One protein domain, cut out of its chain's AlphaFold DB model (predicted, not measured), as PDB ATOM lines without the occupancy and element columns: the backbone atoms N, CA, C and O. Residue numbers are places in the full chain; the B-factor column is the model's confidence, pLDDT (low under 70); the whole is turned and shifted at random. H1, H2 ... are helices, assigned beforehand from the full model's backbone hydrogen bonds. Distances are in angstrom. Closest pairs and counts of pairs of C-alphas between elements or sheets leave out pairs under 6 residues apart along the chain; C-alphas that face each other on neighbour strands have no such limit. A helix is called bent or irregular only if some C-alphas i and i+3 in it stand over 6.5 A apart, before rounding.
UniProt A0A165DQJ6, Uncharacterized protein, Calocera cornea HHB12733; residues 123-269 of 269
ATOM      1  N   ALA A 123     162.023 166.387 119.180       61.31
ATOM      2  CA  ALA A 123     163.006 166.713 120.199       61.31
ATOM      3  C   ALA A 123     162.884 168.203 120.555       61.31
ATOM      4  O   ALA A 123     162.868 169.044 119.658       61.31
ATOM      5  N   GLY A 124     162.810 168.512 121.852       79.44
ATOM      6  CA  GLY A 124     162.916 169.885 122.355       79.44
ATOM      7  C   GLY A 124     161.662 170.497 122.982       79.44
ATOM      8  O   GLY A 124     161.752 171.634 123.432       79.44
ATOM      9  N   SER A 125     160.526 169.792 123.060       91.69
ATOM     10  CA  SER A 125     159.352 170.269 123.815       91.69
ATOM     11  C   SER A 125     159.210 169.542 125.147       91.69
ATOM     12  O   SER A 125     158.845 168.365 125.185       91.69
ATOM     13  N   ALA A 126     159.429 170.260 126.249       93.25
ATOM     14  CA  ALA A 126     159.218 169.711 127.585       93.25
ATOM     15  C   ALA A 126     157.726 169.458 127.857       93.25
ATOM     16  O   ALA A 126     157.370 168.564 128.629       93.25
ATOM     17  N   TYR A 127     156.838 170.231 127.218       95.06
ATOM     18  CA  TYR A 127     155.399 170.025 127.346       95.06
ATOM     19  C   TYR A 127     154.934 168.745 126.661       95.06
ATOM     20  O   TYR A 127     154.142 167.999 127.236       95.06
ATOM     21  N   LEU A 128     155.448 168.469 125.459       93.94
ATOM     22  CA  LEU A 128     155.140 167.242 124.737       93.94
ATOM     23  C   LEU A 128     155.579 166.015 125.528       93.94
ATOM     24  O   LEU A 128     154.773 165.112 125.712       93.94
ATOM     25  N   GLU A 129     156.803 166.006 126.057       93.19
ATOM     26  CA  GLU A 129     157.294 164.897 126.883       93.19
ATOM     27  C   GLU A 129     156.401 164.654 128.111       93.19
ATOM     28  O   GLU A 129     156.019 163.513 128.382       93.19
ATOM     29  N   LEU A 130     156.002 165.724 128.811       94.56
ATOM     30  CA  LEU A 130     155.087 165.642 129.952       94.56
ATOM     31  C   LEU A 130     153.732 165.039 129.557       94.56
ATOM     32  O   LEU A 130     153.222 164.154 130.246       94.56
ATOM     33  N   VAL A 131     153.126 165.543 128.479       93.44
ATOM     34  CA  VAL A 131     151.802 165.102 128.027       93.44
ATOM     35  C   VAL A 131     151.861 163.667 127.526       93.44
ATOM     36  O   VAL A 131     151.019 162.867 127.920       93.44
ATOM     37  N   THR A 132     152.849 163.313 126.707       91.38
ATOM     38  CA  THR A 132     153.003 161.955 126.183       91.38
ATOM     39  C   THR A 132     153.217 160.951 127.309       91.38
ATOM     40  O   THR A 132     152.488 159.967 127.343       91.38
ATOM     41  N   SER A 133     154.105 161.223 128.275       91.25
ATOM     42  CA  SER A 133     154.292 160.347 129.445       91.25
ATOM     43  C   SER A 133     152.985 160.172 130.218       91.25
ATOM     44  O   SER A 133     152.557 159.046 130.443       91.25
ATOM     45  N   GLU A 134     152.277 161.260 130.547       91.62
ATOM     46  CA  GLU A 134     151.017 161.152 131.295       91.62
ATOM     47  C   GLU A 134     149.942 160.395 130.495       91.62
ATOM     48  O   GLU A 134     149.186 159.613 131.077       91.62
ATOM     49  N   LEU A 135     149.868 160.586 129.172       89.75
ATOM     50  CA  LEU A 135     148.908 159.879 128.326       89.75
ATOM     51  C   LEU A 135     149.256 158.387 128.174       89.75
ATOM     52  O   LEU A 135     148.363 157.542 128.235       89.75
ATOM     53  N   GLU A 136     150.529 158.049 127.984       89.31
ATOM     54  CA  GLU A 136     150.995 156.670 127.817       89.31
ATOM     55  C   GLU A 136     150.901 155.884 129.126       89.31
ATOM     56  O   GLU A 136     150.289 154.813 129.146       89.31
ATOM     57  N   ASP A 137     151.414 156.446 130.225       87.44
ATOM     58  CA  ASP A 137     151.495 155.784 131.530       87.44
ATOM     59  C   ASP A 137     150.113 155.503 132.124       87.44
ATOM     60  O   ASP A 137     149.892 154.463 132.749       87.44
ATOM     61  N   ASN A 138     149.162 156.421 131.931       83.50
ATOM     62  CA  ASN A 138     147.842 156.300 132.546       83.50
ATOM     63  C   ASN A 138     146.806 155.673 131.615       83.50
ATOM     64  O   ASN A 138     145.834 155.091 132.107       83.50
ATOM     65  N   TYR A 139     146.965 155.809 130.294       81.69
ATOM     66  CA  TYR A 139     145.907 155.437 129.354       81.69
ATOM     67  C   TYR A 139     146.288 154.305 128.414       81.69
ATOM     68  O   TYR A 139     145.368 153.667 127.926       81.69
ATOM     69  N   GLY A 140     147.571 153.979 128.207       65.31
ATOM     70  CA  GLY A 140     148.043 152.660 127.745       65.31
ATOM     71  C   GLY A 140     147.265 151.957 126.613       65.31
ATOM     72  O   GLY A 140     147.232 150.728 126.576       65.31
ATOM     73  N   GLY A 141     146.601 152.697 125.714       68.62
ATOM     74  CA  GLY A 141     145.760 152.164 124.630       68.62
ATOM     75  C   GLY A 141     144.231 152.261 124.803       68.62
ATOM     76  O   GLY A 141     143.503 151.913 123.873       68.62
ATOM     77  N   GLY A 142     143.711 152.761 125.926       74.12
ATOM     78  CA  GLY A 142     142.286 153.018 126.139       74.12
ATOM     79  C   GLY A 142     142.043 154.191 127.085       74.12
ATOM     80  O   GLY A 142     142.460 154.165 128.233       74.12
ATOM     81  N   MET A 143     141.333 155.217 126.612       76.00
ATOM     82  CA  MET A 143     141.053 156.431 127.382       76.00
ATOM     83  C   MET A 143     139.993 156.176 128.471       76.00
ATOM     84  O   MET A 143     138.821 155.972 128.141       76.00
ATOM     85  N   PRO A 144     140.353 156.194 129.766       75.94
ATOM     86  CA  PRO A 144     139.398 156.052 130.846       75.94
ATOM     87  C   PRO A 144     138.536 157.311 130.942       75.94
ATOM     88  O   PRO A 144     139.012 158.439 130.889       75.94
ATOM     89  N   LEU A 145     137.232 157.120 131.112       84.75
ATOM     90  CA  LEU A 145     136.234 158.198 131.126       84.75
ATOM     91  C   LEU A 145     135.951 158.717 132.539       84.75
ATOM     92  O   LEU A 145     134.858 159.200 132.834       84.75
ATOM     93  N   SER A 146     136.908 158.545 133.447       89.81
ATOM     94  CA  SER A 146     136.707 158.850 134.858       89.81
ATOM     95  C   SER A 146     136.789 160.355 135.123       89.81
ATOM     96  O   SER A 146     137.471 161.097 134.412       89.81
ATOM     97  N   SER A 147     136.132 160.822 136.185       90.44
ATOM     98  CA  SER A 147     136.273 162.212 136.635       90.44
ATOM     99  C   SER A 147     137.715 162.547 137.037       90.44
ATOM    100  O   SER A 147     138.152 163.675 136.839       90.44
ATOM    101  N   GLU A 148     138.473 161.574 137.557       92.38
ATOM    102  CA  GLU A 148     139.893 161.753 137.880       92.38
ATOM    103  C   GLU A 148     140.716 162.034 136.619       92.38
ATOM    104  O   GLU A 148     141.525 162.958 136.592       92.38
ATOM    105  N   THR A 149     140.450 161.292 135.544       91.75
ATOM    106  CA  THR A 149     141.070 161.512 134.234       91.75
ATOM    107  C   THR A 149     140.803 162.927 133.734       91.75
ATOM    108  O   THR A 149     141.723 163.626 133.322       91.75
ATOM    109  N   GLN A 150     139.557 163.391 133.818       94.06
ATOM    110  CA  GLN A 150     139.192 164.742 133.390       94.06
ATOM    111  C   GLN A 150     139.894 165.835 134.209       94.06
ATOM    112  O   GLN A 150     140.350 166.829 133.643       94.06
ATOM    113  N   LEU A 151     140.060 165.633 135.521       94.06
ATOM    114  CA  LEU A 151     140.843 166.534 136.375       94.06
ATOM    115  C   LEU A 151     142.325 166.566 135.975       94.06
ATOM    116  O   LEU A 151     142.921 167.642 135.933       94.06
ATOM    117  N   ARG A 152     142.916 165.413 135.637       94.31
ATOM    118  CA  ARG A 152     144.302 165.338 135.146       94.31
ATOM    119  C   ARG A 152     144.470 166.074 133.824       94.31
ATOM    120  O   ARG A 152     145.364 166.906 133.715       94.31
ATOM    121  N   ILE A 153     143.575 165.843 132.862       93.94
ATOM    122  CA  ILE A 153     143.581 166.561 131.579       93.94
ATOM    123  C   ILE A 153     143.444 168.068 131.803       93.94
ATOM    124  O   ILE A 153     144.240 168.834 131.269       93.94
ATOM    125  N   SER A 154     142.515 168.498 132.661       94.88
ATOM    126  CA  SER A 154     142.358 169.914 133.022       94.88
ATOM    127  C   SER A 154     143.647 170.507 133.602       94.88
ATOM    128  O   SER A 154     144.042 171.611 133.238       94.88
ATOM    129  N   SER A 155     144.335 169.757 134.467       95.62
ATOM    130  CA  SER A 155     145.615 170.157 135.064       95.62
ATOM    131  C   SER A 155     146.744 170.259 134.031       95.62
ATOM    132  O   SER A 155     147.518 171.212 134.063       95.62
ATOM    133  N   LEU A 156     146.836 169.317 133.085       96.31
ATOM    134  CA  LEU A 156     147.821 169.373 131.996       96.31
ATOM    135  C   LEU A 156     147.580 170.573 131.082       96.31
ATOM    136  O   LEU A 156     148.520 171.290 130.746       96.31
ATOM    137  N   VAL A 157     146.323 170.812 130.711       95.62
ATOM    138  CA  VAL A 157     145.923 171.945 129.871       95.62
ATOM    139  C   VAL A 157     146.249 173.268 130.566       95.62
ATOM    140  O   VAL A 157     146.863 174.140 129.961       95.62
ATOM    141  N   ALA A 158     145.955 173.397 131.862       94.25
ATOM    142  CA  ALA A 158     146.275 174.599 132.637       94.25
ATOM    143  C   ALA A 158     147.783 174.920 132.696       94.25
ATOM    144  O   ALA A 158     148.154 176.069 132.926       94.25
ATOM    145  N   LYS A 159     148.661 173.932 132.475       95.25
ATOM    146  CA  LYS A 159     150.117 174.135 132.407       95.25
ATOM    147  C   LYS A 159     150.599 174.630 131.043       95.25
ATOM    148  O   LYS A 159     151.693 175.184 130.985       95.25
ATOM    149  N   ALA A 160     149.825 174.457 129.968       95.25
ATOM    150  CA  ALA A 160     150.270 174.775 128.608       95.25
ATOM    151  C   ALA A 160     150.833 176.204 128.459       95.25
ATOM    152  O   ALA A 160     151.913 176.327 127.881       95.25
ATOM    153  N   PRO A 161     150.203 177.266 129.009       93.50
ATOM    154  CA  PRO A 161     150.718 178.633 128.872       93.50
ATOM    155  C   PRO A 161     152.129 178.811 129.447       93.50
ATOM    156  O   PRO A 161     152.974 179.466 128.843       93.50
ATOM    157  N   THR A 162     152.411 178.182 130.591       92.38
ATOM    158  CA  THR A 162     153.728 178.247 131.241       92.38
ATOM    159  C   THR A 162     154.806 177.583 130.391       92.38
ATOM    160  O   THR A 162     155.927 178.081 130.308       92.38
ATOM    161  N   TYR A 163     154.470 176.468 129.739       94.94
ATOM    162  CA  TYR A 163     155.419 175.758 128.888       94.94
ATOM    163  C   TYR A 163     155.616 176.416 127.523       94.94
ATOM    164  O   TYR A 163     156.703 176.289 126.973       94.94
ATOM    165  N   LEU A 164     154.627 177.148 126.998       92.06
ATOM    166  CA  LEU A 164     154.753 177.841 125.711       92.06
ATOM    167  C   LEU A 164     155.981 178.760 125.686       92.06
ATOM    168  O   LEU A 164     156.747 178.741 124.729       92.06
ATOM    169  N   ILE A 165     156.191 179.528 126.759       89.12
ATOM    170  CA  ILE A 165     157.318 180.464 126.874       89.12
ATOM    171  C   ILE A 165     158.654 179.709 126.857       89.12
ATOM    172  O   ILE A 165     159.577 180.101 126.145       89.12
ATOM    173  N   SER A 166     158.742 178.615 127.619       91.88
ATOM    174  CA  SER A 166     159.936 177.765 127.693       91.88
ATOM    175  C   SER A 166     160.240 177.113 126.346       91.88
ATOM    176  O   SER A 166     161.337 177.264 125.818       91.88
ATOM    177  N   ASP A 167     159.262 176.415 125.773       92.50
ATOM    178  CA  ASP A 167     159.445 175.612 124.565       92.50
ATOM    179  C   ASP A 167     159.707 176.497 123.335       92.50
ATOM    180  O   ASP A 167     160.546 176.153 122.503       92.50
ATOM    181  N   TRP A 168     159.073 177.673 123.251       89.06
ATOM    182  CA  TRP A 168     159.378 178.666 122.215       89.06
ATOM    183  C   TRP A 168     160.781 179.262 122.357       89.06
ATOM    184  O   TRP A 168     161.460 179.482 121.357       89.06
ATOM    185  N   GLY A 169     161.224 179.530 123.591       87.56
ATOM    186  CA  GLY A 169     162.558 180.073 123.852       87.56
ATOM    187  C   GLY A 169     163.694 179.113 123.482       87.56
ATOM    188  O   GLY A 169     164.811 179.564 123.236       87.56
ATOM    189  N   VAL A 170     163.415 177.807 123.422       87.81
ATOM    190  CA  VAL A 170     164.385 176.772 123.043       87.81
ATOM    191  C   VAL A 170     164.521 176.667 121.525       87.81
ATOM    192  O   VAL A 170     165.630 176.804 121.004       87.81
ATOM    193  N   SER A 171     163.425 176.394 120.810       90.00
ATOM    194  CA  SER A 171     163.429 176.299 119.347       90.00
ATOM    195  C   SER A 171     162.019 176.313 118.745       90.00
ATOM    196  O   SER A 171     161.015 176.125 119.437       90.00
ATOM    197  N   LEU A 172     161.938 176.468 117.419       88.62
ATOM    198  CA  LEU A 172     160.678 176.319 116.688       88.62
ATOM    199  C   LEU A 172     160.117 174.892 116.819       88.62
ATOM    200  O   LEU A 172     158.911 174.710 116.959       88.62
ATOM    201  N   GLU A 173     160.977 173.871 116.811       90.56
ATOM    202  CA  GLU A 173     160.575 172.481 117.044       90.56
ATOM    203  C   GLU A 173     159.973 172.285 118.440       90.56
ATOM    204  O   GLU A 173     158.988 171.558 118.569       90.56
ATOM    205  N   GLY A 174     160.505 172.969 119.461       90.69
ATOM    206  CA  GLY A 174     159.930 172.991 120.806       90.69
ATOM    207  C   GLY A 174     158.511 173.557 120.806       90.69
ATOM    208  O   GLY A 174     157.579 172.916 121.292       90.69
ATOM    209  N   ALA A 175     158.304 174.710 120.172       90.88
ATOM    210  CA  ALA A 175     156.975 175.305 120.041       90.88
ATOM    211  C   ALA A 175     155.976 174.428 119.270       90.88
ATOM    212  O   ALA A 175     154.803 174.324 119.640       90.88
ATOM    213  N   MET A 176     156.435 173.766 118.206       90.31
ATOM    214  CA  MET A 176     155.617 172.810 117.460       90.31
ATOM    215  C   MET A 176     155.254 171.595 118.317       90.31
ATOM    216  O   MET A 176     154.106 171.147 118.283       90.31
ATOM    217  N   GLY A 177     156.194 171.090 119.123       92.44
ATOM    218  CA  GLY A 177     155.942 170.004 120.065       92.44
ATOM    219  C   GLY A 177     154.897 170.398 121.105       92.44
ATOM    220  O   GLY A 177     153.938 169.654 121.324       92.44
ATOM    221  N   TRP A 178     155.003 171.614 121.645       94.62
ATOM    222  CA  TRP A 178     154.018 172.179 122.561       94.62
ATOM    223  C   TRP A 178     152.615 172.223 121.940       94.62
ATOM    224  O   TRP A 178     151.642 171.761 122.541       94.62
ATOM    225  N   ALA A 179     152.502 172.733 120.713       92.50
ATOM    226  CA  ALA A 179     151.214 172.878 120.047       92.50
ATOM    227  C   ALA A 179     150.597 171.519 119.689       92.50
ATOM    228  O   ALA A 179     149.382 171.349 119.793       92.50
ATOM    229  N   ASN A 180     151.425 170.535 119.323       92.19
ATOM    230  CA  ASN A 180     150.990 169.157 119.104       92.19
ATOM    231  C   ASN A 180     150.436 168.529 120.389       92.19
ATOM    232  O   ASN A 180     149.363 167.933 120.359       92.19
ATOM    233  N   ALA A 181     151.119 168.716 121.519       94.38
ATOM    234  CA  ALA A 181     150.663 168.213 122.812       94.38
ATOM    235  C   ALA A 181     149.313 168.825 123.223       94.38
ATOM    236  O   ALA A 181     148.420 168.123 123.701       94.38
ATOM    237  N   LEU A 182     149.134 170.130 122.992       94.69
ATOM    238  CA  LEU A 182     147.865 170.810 123.247       94.69
ATOM    239  C   LEU A 182     146.739 170.306 122.326       94.69
ATOM    240  O   LEU A 182     145.617 170.104 122.794       94.69
ATOM    241  N   ASP A 183     147.030 170.076 121.039       93.44
ATOM    242  CA  ASP A 183     146.085 169.480 120.082       93.44
ATOM    243  C   ASP A 183     145.628 168.085 120.538       93.44
ATOM    244  O   ASP A 183     144.431 167.788 120.522       93.44
ATOM    245  N   ASP A 184     146.559 167.255 121.015       92.62
ATOM    246  CA  ASP A 184     146.259 165.914 121.519       92.62
ATOM    247  C   ASP A 184     145.358 165.971 122.767       92.62
ATOM    248  O   ASP A 184     144.333 165.283 122.816       92.62
ATOM    249  N   LEU A 185     145.649 166.846 123.741       94.81
ATOM    250  CA  LEU A 185     144.794 167.050 124.926       94.81
ATOM    251  C   LEU A 185     143.379 167.524 124.563       94.81
ATOM    252  O   LEU A 185     142.395 167.131 125.198       94.81
ATOM    253  N   ILE A 186     143.246 168.347 123.525       94.56
ATOM    254  CA  ILE A 186     141.935 168.782 123.034       94.56
ATOM    255  C   ILE A 186     141.220 167.652 122.295       94.56
ATOM    256  O   ILE A 186     140.012 167.483 122.469       94.56
ATOM    257  N   GLY A 187     141.942 166.805 121.558       92.94
ATOM    258  CA  GLY A 187     141.405 165.563 120.997       92.94
ATOM    259  C   GLY A 187     140.837 164.620 122.068       92.94
ATOM    260  O   GLY A 187     139.758 164.040 121.899       92.94
ATOM    261  N   VAL A 188     141.510 164.528 123.216       92.62
ATOM    262  CA  VAL A 188     141.022 163.804 124.400       92.62
ATOM    263  C   VAL A 188     139.720 164.408 124.929       92.62
ATOM    264  O   VAL A 188     138.729 163.699 125.119       92.62
ATOM    265  N   ALA A 189     139.672 165.728 125.105       93.12
ATOM    266  CA  ALA A 189     138.469 166.412 125.571       93.12
ATOM    267  C   ALA A 189     137.283 166.258 124.604       93.12
ATOM    268  O   ALA A 189     136.144 166.068 125.036       93.12
ATOM    269  N   LEU A 190     137.545 166.265 123.294       93.88
ATOM    270  CA  LEU A 190     136.539 165.975 122.274       93.88
ATOM    271  C   LEU A 190     135.997 164.555 122.385       93.88
ATOM    272  O   LEU A 190     134.793 164.344 122.243       93.88
ATOM    273  N   THR A 191     136.857 163.593 122.701       93.12
ATOM    274  CA  THR A 191     136.434 162.216 122.954       93.12
ATOM    275  C   THR A 191     135.490 162.155 124.162       93.12
ATOM    276  O   THR A 191     134.434 161.527 124.082       93.12
ATOM    277  N   PHE A 192     135.782 162.879 125.251       94.31
ATOM    278  CA  PHE A 192     134.852 163.002 126.383       94.31
ATOM    279  C   PHE A 192     133.532 163.675 125.995       94.31
ATOM    280  O   PHE A 192     132.471 163.277 126.483       94.31
ATOM    281  N   HIS A 193     133.576 164.688 125.128       95.06
ATOM    282  CA  HIS A 193     132.381 165.388 124.664       95.06
ATOM    283  C   HIS A 193     131.473 164.466 123.846       95.06
ATOM    284  O   HIS A 193     130.290 164.344 124.154       95.06
ATOM    285  N   GLN A 194     132.037 163.758 122.863       94.31
ATOM    286  CA  GLN A 194     131.312 162.819 121.998       94.31
ATOM    287  C   GLN A 194     130.650 161.685 122.787       94.31
ATOM    288  O   GLN A 194     129.597 161.185 122.402       94.31
ATOM    289  N   GLN A 195     131.243 161.304 123.917       93.75
ATOM    290  CA  GLN A 195     130.703 160.284 124.814       93.75
ATOM    291  C   GLN A 195     129.754 160.852 125.884       93.75
ATOM    292  O   GLN A 195     129.251 160.112 126.726       93.75
ATOM    293  N   GLY A 196     129.500 162.164 125.877       94.62
ATOM    294  CA  GLY A 196     128.596 162.847 126.805       94.62
ATOM    295  C   GLY A 196     129.146 163.042 128.222       94.62
ATOM    296  O   GLY A 196     128.460 163.626 129.065       94.62
ATOM    297  N   VAL A 197     130.383 162.614 128.490       95.69
ATOM    298  CA  VAL A 197     130.988 162.603 129.832       95.69
ATOM    299  C   VAL A 197     131.808 163.851 130.156       95.69
ATOM    300  O   VAL A 197     132.161 164.033 131.318       95.69
ATOM    301  N   LEU A 198     132.085 164.724 129.178       95.56
ATOM    302  CA  LEU A 198     132.852 165.953 129.415       95.56
ATOM    303  C   LEU A 198     132.179 166.840 130.474       95.56
ATOM    304  O   LEU A 198     130.993 167.193 130.355       95.56
ATOM    305  N   THR A 199     132.946 167.197 131.502       95.31
ATOM    306  CA  THR A 199     132.534 168.084 132.591       95.31
ATOM    307  C   THR A 199     132.710 169.551 132.214       95.31
ATOM    308  O   THR A 199     133.537 169.916 131.378       95.31
ATOM    309  N   GLN A 200     131.923 170.410 132.863       93.75
ATOM    310  CA  GLN A 200     132.007 171.858 132.682       93.75
ATOM    311  C   GLN A 200     133.376 172.412 133.096       93.75
ATOM    312  O   GLN A 200     133.899 173.285 132.408       93.75
ATOM    313  N   ASP A 201     133.957 171.907 134.186       92.75
ATOM    314  CA  ASP A 201     135.251 172.381 134.691       92.75
ATOM    315  C   ASP A 201     136.361 172.145 133.664       92.75
ATOM    316  O   ASP A 201     137.125 173.055 133.354       92.75
ATOM    317  N   THR A 202     136.376 170.958 133.046       94.50
ATOM    318  CA  THR A 202     137.338 170.619 131.989       94.50
ATOM    319  C   THR A 202     137.147 171.498 130.759       94.50
ATOM    320  O   THR A 202     138.115 172.029 130.219       94.50
ATOM    321  N   ALA A 203     135.899 171.705 130.328       94.19
ATOM    322  CA  ALA A 203     135.604 172.587 129.201       94.19
ATOM    323  C   ALA A 203     136.031 174.041 129.488       94.19
ATOM    324  O   ALA A 203     136.608 174.707 128.629       94.19
ATOM    325  N   SER A 204     135.800 174.523 130.709       91.75
ATOM    326  CA  SER A 204     136.189 175.874 131.125       91.75
ATOM    327  C   SER A 204     137.711 176.032 131.152       91.75
ATOM    328  O   SER A 204     138.222 176.994 130.586       91.75
ATOM    329  N   ALA A 205     138.435 175.058 131.717       92.31
ATOM    330  CA  ALA A 205     139.897 175.061 131.766       92.31
ATOM    331  C   ALA A 205     140.528 175.088 130.364       92.31
ATOM    332  O   ALA A 205     141.488 175.820 130.127       92.31
ATOM    333  N   ILE A 206     139.965 174.340 129.408       93.31
ATOM    334  CA  ILE A 206     140.423 174.365 128.011       93.31
ATOM    335  C   ILE A 206     140.142 175.715 127.357       93.31
ATOM    336  O   ILE A 206     141.029 176.267 126.706       93.31
ATOM    337  N   GLY A 207     138.949 176.279 127.560       90.94
ATOM    338  CA  GLY A 207     138.621 177.610 127.053       90.94
ATOM    339  C   GLY A 207     139.577 178.692 127.570       90.94
ATOM    340  O   GLY A 207     140.081 179.496 126.787       90.94
ATOM    341  N   GLU A 208     139.878 178.683 128.871       89.75
ATOM    342  CA  GLU A 208     140.824 179.616 129.502       89.75
ATOM    343  C   GLU A 208     142.265 179.415 129.019       89.75
ATOM    344  O   GLU A 208     142.972 180.391 128.754       89.75
ATOM    345  N   CYS A 209     142.694 178.164 128.847       92.06
ATOM    346  CA  CYS A 209     144.003 177.837 128.294       92.06
ATOM    347  C   CYS A 209     144.155 178.355 126.858       92.06
ATOM    348  O   CYS A 209     145.136 179.027 126.551       92.06
ATOM    349  N   LEU A 210     143.181 178.098 125.979       90.25
ATOM    350  CA  LEU A 210     143.224 178.558 124.586       90.25
ATOM    351  C   LEU A 210     143.253 180.085 124.478       90.25
ATOM    352  O   LEU A 210     144.010 180.631 123.672       90.25
ATOM    353  N   LEU A 211     142.470 180.772 125.313       87.44
ATOM    354  CA  LEU A 211     142.495 182.229 125.427       87.44
ATOM    355  C   LEU A 211     143.884 182.730 125.848       87.44
ATOM    356  O   LEU A 211     144.453 183.593 125.182       87.44
ATOM    357  N   SER A 212     144.438 182.157 126.919       89.50
ATOM    358  CA  SER A 212     145.746 182.552 127.457       89.50
ATOM    359  C   SER A 212     146.867 182.315 126.443       89.50
ATOM    360  O   SER A 212     147.703 183.187 126.234       89.50
ATOM    361  N   ASN A 213     146.846 181.174 125.754       88.94
ATOM    362  CA  ASN A 213     147.836 180.841 124.734       88.94
ATOM    363  C   ASN A 213     147.755 181.761 123.519       88.94
ATOM    364  O   ASN A 213     148.789 182.145 122.991       88.94
ATOM    365  N   SER A 214     146.546 182.140 123.094       85.00
ATOM    366  CA  SER A 214     146.377 183.085 121.985       85.00
ATOM    367  C   SER A 214     146.966 184.450 122.350       85.00
ATOM    368  O   SER A 214     147.742 185.012 121.583       85.00
ATOM    369  N   ALA A 215     146.665 184.954 123.552       86.12
ATOM    370  CA  ALA A 215     147.220 186.214 124.043       86.12
ATOM    371  C   ALA A 215     148.756 186.170 124.156       86.12
ATOM    372  O   ALA A 215     149.429 187.110 123.735       86.12
ATOM    373  N   LEU A 216     149.316 185.067 124.666       87.19
ATOM    374  CA  LEU A 216     150.766 184.866 124.742       87.19
ATOM    375  C   LEU A 216     151.412 184.799 123.356       87.19
ATOM    376  O   LEU A 216     152.392 185.497 123.118       87.19
ATOM    377  N   ALA A 217     150.853 184.018 122.430       84.88
ATOM    378  CA  ALA A 217     151.374 183.897 121.069       84.88
ATOM    379  C   ALA A 217     151.391 185.251 120.337       84.88
ATOM    380  O   ALA A 217     152.373 185.576 119.664       84.88
ATOM    381  N   HIS A 218     150.352 186.076 120.531       83.56
ATOM    382  CA  HIS A 218     150.337 187.458 120.044       83.56
ATOM    383  C   HIS A 218     151.420 188.318 120.707       83.56
ATOM    384  O   HIS A 218     152.183 188.973 120.001       83.56
ATOM    385  N   GLY A 219     151.530 188.293 122.040       82.25
ATOM    386  CA  GLY A 219     152.529 189.079 122.776       82.25
ATOM    387  C   GLY A 219     153.978 188.695 122.459       82.25
ATOM    388  O   GLY A 219     154.876 189.530 122.525       82.25
ATOM    389  N   MET A 220     154.208 187.444 122.059       82.12
ATOM    390  CA  MET A 220     155.510 186.931 121.631       82.12
ATOM    391  C   MET A 220     155.828 187.250 120.163       82.12
ATOM    392  O   MET A 220     156.886 186.851 119.678       82.12
ATOM    393  N   TYR A 221     154.936 187.960 119.455       78.56
ATOM    394  CA  TYR A 221     155.044 188.262 118.026       78.56
ATOM    395  C   TYR A 221     155.375 187.017 117.198       78.56
ATOM    396  O   TYR A 221     156.221 187.060 116.304       78.56
ATOM    397  N   MET A 222     154.737 185.884 117.505       78.06
ATOM    398  CA  MET A 222     154.949 184.665 116.731       78.06
ATOM    399  C   MET A 222     154.556 184.940 115.274       78.06
ATOM    400  O   MET A 222     153.407 185.258 114.989       78.06
ATOM    401  N   GLN A 223     155.511 184.856 114.348       80.94
ATOM    402  CA  GLN A 223     155.263 185.032 112.908       80.94
ATOM    403  C   GLN A 223     155.171 183.694 112.169       80.94
ATOM    404  O   GLN A 223     154.915 183.666 110.967       80.94
ATOM    405  N   ASP A 224     155.382 182.578 112.870       84.75
ATOM    406  CA  ASP A 224     155.345 181.261 112.250       84.75
ATOM    407  C   ASP A 224     153.908 180.871 111.875       84.75
ATOM    408  O   ASP A 224     153.047 180.635 112.726       84.75
ATOM    409  N   GLN A 225     153.651 180.808 110.570       83.88
ATOM    410  CA  GLN A 225     152.330 180.504 110.032       83.88
ATOM    411  C   GLN A 225     151.879 179.075 110.373       83.88
ATOM    412  O   GLN A 225     150.686 178.852 110.575       83.88
ATOM    413  N   ALA A 226     152.795 178.104 110.439       82.94
ATOM    414  CA  ALA A 226     152.436 176.716 110.719       82.94
ATOM    415  C   ALA A 226     151.934 176.560 112.161       82.94
ATOM    416  O   ALA A 226     150.925 175.890 112.391       82.94
ATOM    417  N   LEU A 227     152.580 177.238 113.108       82.50
ATOM    418  CA  LEU A 227     152.153 177.279 114.499       82.50
ATOM    419  C   LEU A 227     150.781 177.947 114.652       82.50
ATOM    420  O   LEU A 227     149.908 177.397 115.324       82.50
ATOM    421  N   TRP A 228     150.546 179.080 113.980       84.25
ATOM    422  CA  TRP A 228     149.232 179.735 113.988       84.25
ATOM    423  C   TRP A 228     148.128 178.842 113.434       84.25
ATOM    424  O   TRP A 228     147.067 178.733 114.045       84.25
ATOM    425  N   GLN A 229     148.383 178.151 112.322       86.62
ATOM    426  CA  GLN A 229     147.424 177.205 111.751       86.62
ATOM    427  C   GLN A 229     147.118 176.053 112.714       86.62
ATOM    428  O   GLN A 229     145.973 175.605 112.798       86.62
ATOM    429  N   LEU A 230     148.112 175.597 113.478       85.12
ATOM    430  CA  LEU A 230     147.909 174.567 114.488       85.12
ATOM    431  C   LEU A 230     147.061 175.091 115.655       85.12
ATOM    432  O   LEU A 230     146.080 174.447 116.011       85.12
ATOM    433  N   ILE A 231     147.348 176.288 116.181       84.69
ATOM    434  CA  ILE A 231     146.533 176.937 117.226       84.69
ATOM    435  C   ILE A 231     145.091 177.153 116.741       84.69
ATOM    436  O   ILE A 231     144.143 176.824 117.456       84.69
ATOM    437  N   ALA A 232     144.910 177.645 115.513       86.06
ATOM    438  CA  ALA A 232     143.601 177.871 114.906       86.06
ATOM    439  C   ALA A 232     142.821 176.560 114.720       86.06
ATOM    440  O   ALA A 232     141.646 176.481 115.082       86.06
ATOM    441  N   SER A 233     143.475 175.503 114.228       88.88
ATOM    442  CA  SER A 233     142.894 174.159 114.115       88.88
ATOM    443  C   SER A 233     142.463 173.620 115.480       88.88
ATOM    444  O   SER A 233     141.337 173.149 115.645       88.88
ATOM    445  N   THR A 234     143.339 173.721 116.478       88.62
ATOM    446  CA  THR A 234     143.090 173.278 117.850       88.62
ATOM    447  C   THR A 234     141.913 174.034 118.480       88.62
ATOM    448  O   THR A 234     141.038 173.428 119.105       88.62
ATOM    449  N   ARG A 235     141.816 175.347 118.238       87.50
ATOM    450  CA  ARG A 235     140.658 176.162 118.623       87.50
ATOM    451  C   ARG A 235     139.391 175.686 117.922       87.50
ATOM    452  O   ARG A 235     138.422 175.374 118.604       87.50
ATOM    453  N   ALA A 236     139.398 175.584 116.593       89.88
ATOM    454  CA  ALA A 236     138.237 175.175 115.801       89.88
ATOM    455  C   ALA A 236     137.702 173.795 116.215       89.88
ATOM    456  O   ALA A 236     136.492 173.588 116.277       89.88
ATOM    457  N   LYS A 237     138.601 172.866 116.565       91.75
ATOM    458  CA  LYS A 237     138.250 171.580 117.178       91.75
ATOM    459  C   LYS A 237     137.482 171.784 118.480       91.75
ATOM    460  O   LYS A 237     136.392 171.246 118.623       91.75
ATOM    461  N   PHE A 238     138.004 172.576 119.413       91.62
ATOM    462  CA  PHE A 238     137.323 172.807 120.686       91.62
ATOM    463  C   PHE A 238     135.999 173.573 120.538       91.62
ATOM    464  O   PHE A 238     135.070 173.348 121.310       91.62
ATOM    465  N   GLU A 239     135.853 174.412 119.508       90.94
ATOM    466  CA  GLU A 239     134.601 175.126 119.239       90.94
ATOM    467  C   GLU A 239     133.397 174.194 119.020       90.94
ATOM    468  O   GLU A 239     132.257 174.606 119.232       90.94
ATOM    469  N   THR A 240     133.621 172.933 118.639       93.56
ATOM    470  CA  THR A 240     132.534 171.957 118.476       93.56
ATOM    471  C   THR A 240     131.955 171.467 119.803       93.56
ATOM    472  O   THR A 240     130.967 170.742 119.790       93.56
ATOM    473  N   VAL A 241     132.584 171.796 120.937       93.19
ATOM    474  CA  VAL A 241     132.129 171.405 122.279       93.19
ATOM    475  C   VAL A 241     130.989 172.296 122.776       93.19
ATOM    476  O   VAL A 241     130.186 171.844 123.595       93.19
ATOM    477  N   PHE A 242     130.915 173.546 122.309       92.31
ATOM    478  CA  PHE A 242     129.901 174.511 122.739       92.31
ATOM    479  C   PHE A 242     128.507 174.181 122.200       92.31
ATOM    480  O   PHE A 242     128.337 173.412 121.252       92.31
ATOM    481  N   ASP A 243     127.498 174.806 122.803       93.12
ATOM    482  CA  ASP A 243     126.119 174.676 122.353       93.12
ATOM    483  C   ASP A 243     125.980 175.250 120.926       93.12
ATOM    484  O   ASP A 243     126.485 176.341 120.642       93.12
ATOM    485  N   PRO A 244     125.273 174.557 120.013       90.94
ATOM    486  CA  PRO A 244     125.206 174.940 118.598       90.94
ATOM    487  C   PRO A 244     124.562 176.315 118.378       90.94
ATOM    488  O   PRO A 244     124.909 177.014 117.428       90.94
ATOM    489  N   ASP A 245     123.649 176.704 119.271       92.75
ATOM    490  CA  ASP A 245     122.930 177.977 119.215       92.75
ATOM    491  C   ASP A 245     123.663 179.110 119.953       92.75
ATOM    492  O   ASP A 245     123.365 180.286 119.742       92.75
ATOM    493  N   ASP A 246     124.600 178.775 120.844       89.56
ATOM    494  CA  ASP A 246     125.292 179.744 121.687       89.56
ATOM    495  C   ASP A 246     126.710 179.276 122.000       89.56
ATOM    496  O   ASP A 246     126.971 178.548 122.959       89.56
ATOM    497  N   ARG A 247     127.652 179.795 121.212       85.25
ATOM    498  CA  ARG A 247     129.086 179.570 121.377       85.25
ATOM    499  C   ARG A 247     129.606 179.945 122.762       85.25
ATOM    500  O   ARG A 247     130.668 179.478 123.135       85.25
ATOM    501  N   THR A 248     128.905 180.757 123.550       85.38
ATOM    502  CA  THR A 248     129.333 181.108 124.915       85.38
ATOM    503  C   THR A 248     128.901 180.090 125.969       85.38
ATOM    504  O   THR A 248     129.264 180.224 127.140       85.38
ATOM    505  N   LYS A 249     128.121 179.075 125.583       91.31
ATOM    506  CA  LYS A 249     127.554 178.093 126.500       91.31
ATOM    507  C   LYS A 249     128.054 176.689 126.232       91.31
ATOM    508  O   LYS A 249     128.321 176.294 125.102       91.31
ATOM    509  N   PHE A 250     128.137 175.929 127.310       92.94
ATOM    510  CA  PHE A 250     128.340 174.494 127.301       92.94
ATOM    511  C   PHE A 250     127.255 173.855 128.160       92.94
ATOM    512  O   PHE A 250     127.170 174.130 129.360       92.94
ATOM    513  N   LYS A 251     126.409 173.012 127.557       93.75
ATOM    514  CA  LYS A 251     125.270 172.364 128.231       93.75
ATOM    515  C   LYS A 251     124.333 173.387 128.899       93.75
ATOM    516  O   LYS A 251     123.841 173.166 130.004       93.75
ATOM    517  N   GLY A 252     124.105 174.524 128.243       93.31
ATOM    518  CA  GLY A 252     123.260 175.623 128.714       93.31
ATOM    519  C   GLY A 252     123.910 176.552 129.743       93.31
ATOM    520  O   GLY A 252     123.297 177.555 130.117       93.31
ATOM    521  N   ILE A 253     125.134 176.261 130.191       90.12
ATOM    522  CA  ILE A 253     125.846 177.062 131.188       90.12
ATOM    523  C   ILE A 253     126.857 177.954 130.481       90.12
ATOM    524  O   ILE A 253     127.678 177.473 129.703       90.12
ATOM    525  N   THR A 254     126.810 179.257 130.762       88.81
ATOM    526  CA  THR A 254     127.807 180.202 130.252       88.81
ATOM    527  C   THR A 254     129.172 179.859 130.833       88.81
ATOM    528  O   THR A 254     129.376 179.936 132.045       88.81
ATOM    529  N   ILE A 255     130.106 179.511 129.958       84.00
ATOM    530  CA  ILE A 255     131.526 179.418 130.289       84.00
ATOM    531  C   ILE A 255     132.203 180.702 129.804       84.00
ATOM    532  O   ILE A 255     131.696 181.352 128.887       84.00
ATOM    533  N   ARG A 256     133.254 181.160 130.508       71.56
ATOM    534  CA  ARG A 256     133.844 182.504 130.317       71.56
ATOM    535  C   ARG A 256     134.018 182.838 128.827       71.56
ATOM    536  O   ARG A 256     134.338 181.941 128.047       71.56
ATOM    537  N   PRO A 257     133.806 184.107 128.425       60.44
ATOM    538  CA  PRO A 257     133.644 184.482 127.027       60.44
ATOM    539  C   PRO A 257     134.977 184.406 126.276       60.44
ATOM    540  O   PRO A 257     135.631 185.410 126.016       60.44
ATOM    541  N   TRP A 258     135.343 183.196 125.864       58.19
ATOM    542  CA  TRP A 258     136.380 182.916 124.873       58.19
ATOM    543  C   TRP A 258     136.061 183.583 123.520       58.19
ATOM    544  O   TRP A 258     136.957 183.872 122.731       58.19
ATOM    545  N   ALA A 259     134.781 183.887 123.269       53.94
ATOM    546  CA  ALA A 259     134.264 184.493 122.043       53.94
ATOM    547  C   ALA A 259     134.772 185.923 121.760       53.94
ATOM    548  O   ALA A 259     134.399 186.500 120.743       53.94
ATOM    549  N   ARG A 260     135.583 186.515 122.649       58.94
ATOM    550  CA  ARG A 260     136.100 187.882 122.496       58.94
ATOM    551  C   ARG A 260     137.494 187.987 121.891       58.94
ATOM    552  O   ARG A 260     137.889 189.108 121.608       58.94
ATOM    553  N   VAL A 261     138.224 186.887 121.674       55.44
ATOM    554  CA  VAL A 261     139.491 186.977 120.922       55.44
ATOM    555  C   VAL A 261     139.148 187.181 119.451       55.44
ATOM    556  O   VAL A 261     138.605 186.239 118.848       55.44
ATOM    557  N   PRO A 262     139.426 188.370 118.885       58.09
ATOM    558  CA  PRO A 262     139.148 188.660 117.488       58.09
ATOM    559  C   PRO A 262     139.909 187.651 116.616       58.09
ATOM    560  O   PRO A 262     141.111 187.451 116.785       58.09
ATOM    561  N   MET A 263     139.193 186.943 115.739       52.81
ATOM    562  CA  MET A 263     139.783 185.973 114.793       52.81
ATOM    563  C   MET A 263     140.669 186.671 113.750       52.81
ATOM    564  O   MET A 263     141.524 186.060 113.128       52.81
ATOM    565  N   ASP A 264     140.453 187.967 113.583       59.03
ATOM    566  CA  ASP A 264     141.152 188.918 112.732       59.03
ATOM    567  C   ASP A 264     142.524 189.349 113.273       59.03
ATOM    568  O   ASP A 264     143.210 190.121 112.610       59.03
ATOM    569  N   MET A 265     142.959 188.825 114.425       56.56
ATOM    570  CA  MET A 265     144.338 189.004 114.889       56.56
ATOM    571  C   MET A 265     145.348 188.054 114.221       56.56
ATOM    572  O   MET A 265     146.539 188.148 114.517       56.56
ATOM    573  N   GLU A 266     144.922 187.144 113.333       57.44
ATOM    574  CA  GLU A 266     145.872 186.355 112.537       57.44
ATOM    575  C   GLU A 266     146.860 187.292 111.814       57.44
ATOM    576  O   GLU A 266     146.433 188.295 111.230       57.44
ATOM    577  N   PRO A 267     148.180 187.014 111.856       56.62
ATOM    578  CA  PRO A 267     149.155 187.856 111.176       56.62
ATOM    579  C   PRO A 267     148.786 187.966 109.693       56.62
ATOM    580  O   PRO A 267     148.562 186.957 109.021       56.62
ATOM    581  N   ALA A 268     148.694 189.203 109.198       56.59
ATOM    582  CA  ALA A 268     148.401 189.468 107.798       56.59
ATOM    583  C   ALA A 268     149.450 188.775 106.909       56.59
ATOM    584  O   ALA A 268     150.651 188.965 107.111       56.59
ATOM    585  N   VAL A 269     148.968 187.960 105.964       51.44
ATOM    586  CA  VAL A 269     149.776 187.237 104.963       51.44
ATOM    587  C   VAL A 269     150.465 188.202 104.004       51.44
ATOM    588  O   VAL A 269     149.790 189.157 103.553       51.44
TER     589      VAL A 269
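Overview. This is residues 123 to 269 of the 269 residues of an uncharacterized protein of Calocera cornea HHB12733 (UniProt A0A165DQJ6). A flat bundle of mostly aligned helices has H3 in its middle, with H1, bent H2, H4 and H5 around it; residues 240 to 269 form a long unnamed tail on the side away from H1. The 147 printed residues include five named helices, H1 to H5, and no named strand: all helix. The whole is compact, radius of gyration of the C-alphas 14.9 A, spanning 37 by 37 by 20 A.

Along the chain. H1, residues 126 to 139, begins at C-alpha (159.218, 169.711, 127.585). H2, residues 147 to 170, assigned as one helix by its hydrogen bonds, is bent: C-alphas 158 and 161 are 7.1 A apart. Its arms are H2a, residues 147 to 158, and H2b, residues 161 to 170. H3, residues 172 to 194, measures 32.8 A; H4, residues 200 to 219, 28.6 A. H5, residues 225 to 239, ends at C-alpha (134.601, 175.126, 119.239).

Arrangement. The hub, H3, touches H5, closest C-alphas Asp 183 and Thr 234, 5.3 A. H1 touches H3 with residues 126 to 132 alone, closest C-alphas Leu 128 and Ala 181, 5.0 A. Every O i to N i+4 pair is within hydrogen-bond range except in H2b, 4 of 6.

Size, cuts and confidence. The printed part has no cut and no long link between helices. Residues 123, 140 to 141 and 257 to 269 have pLDDT under 70.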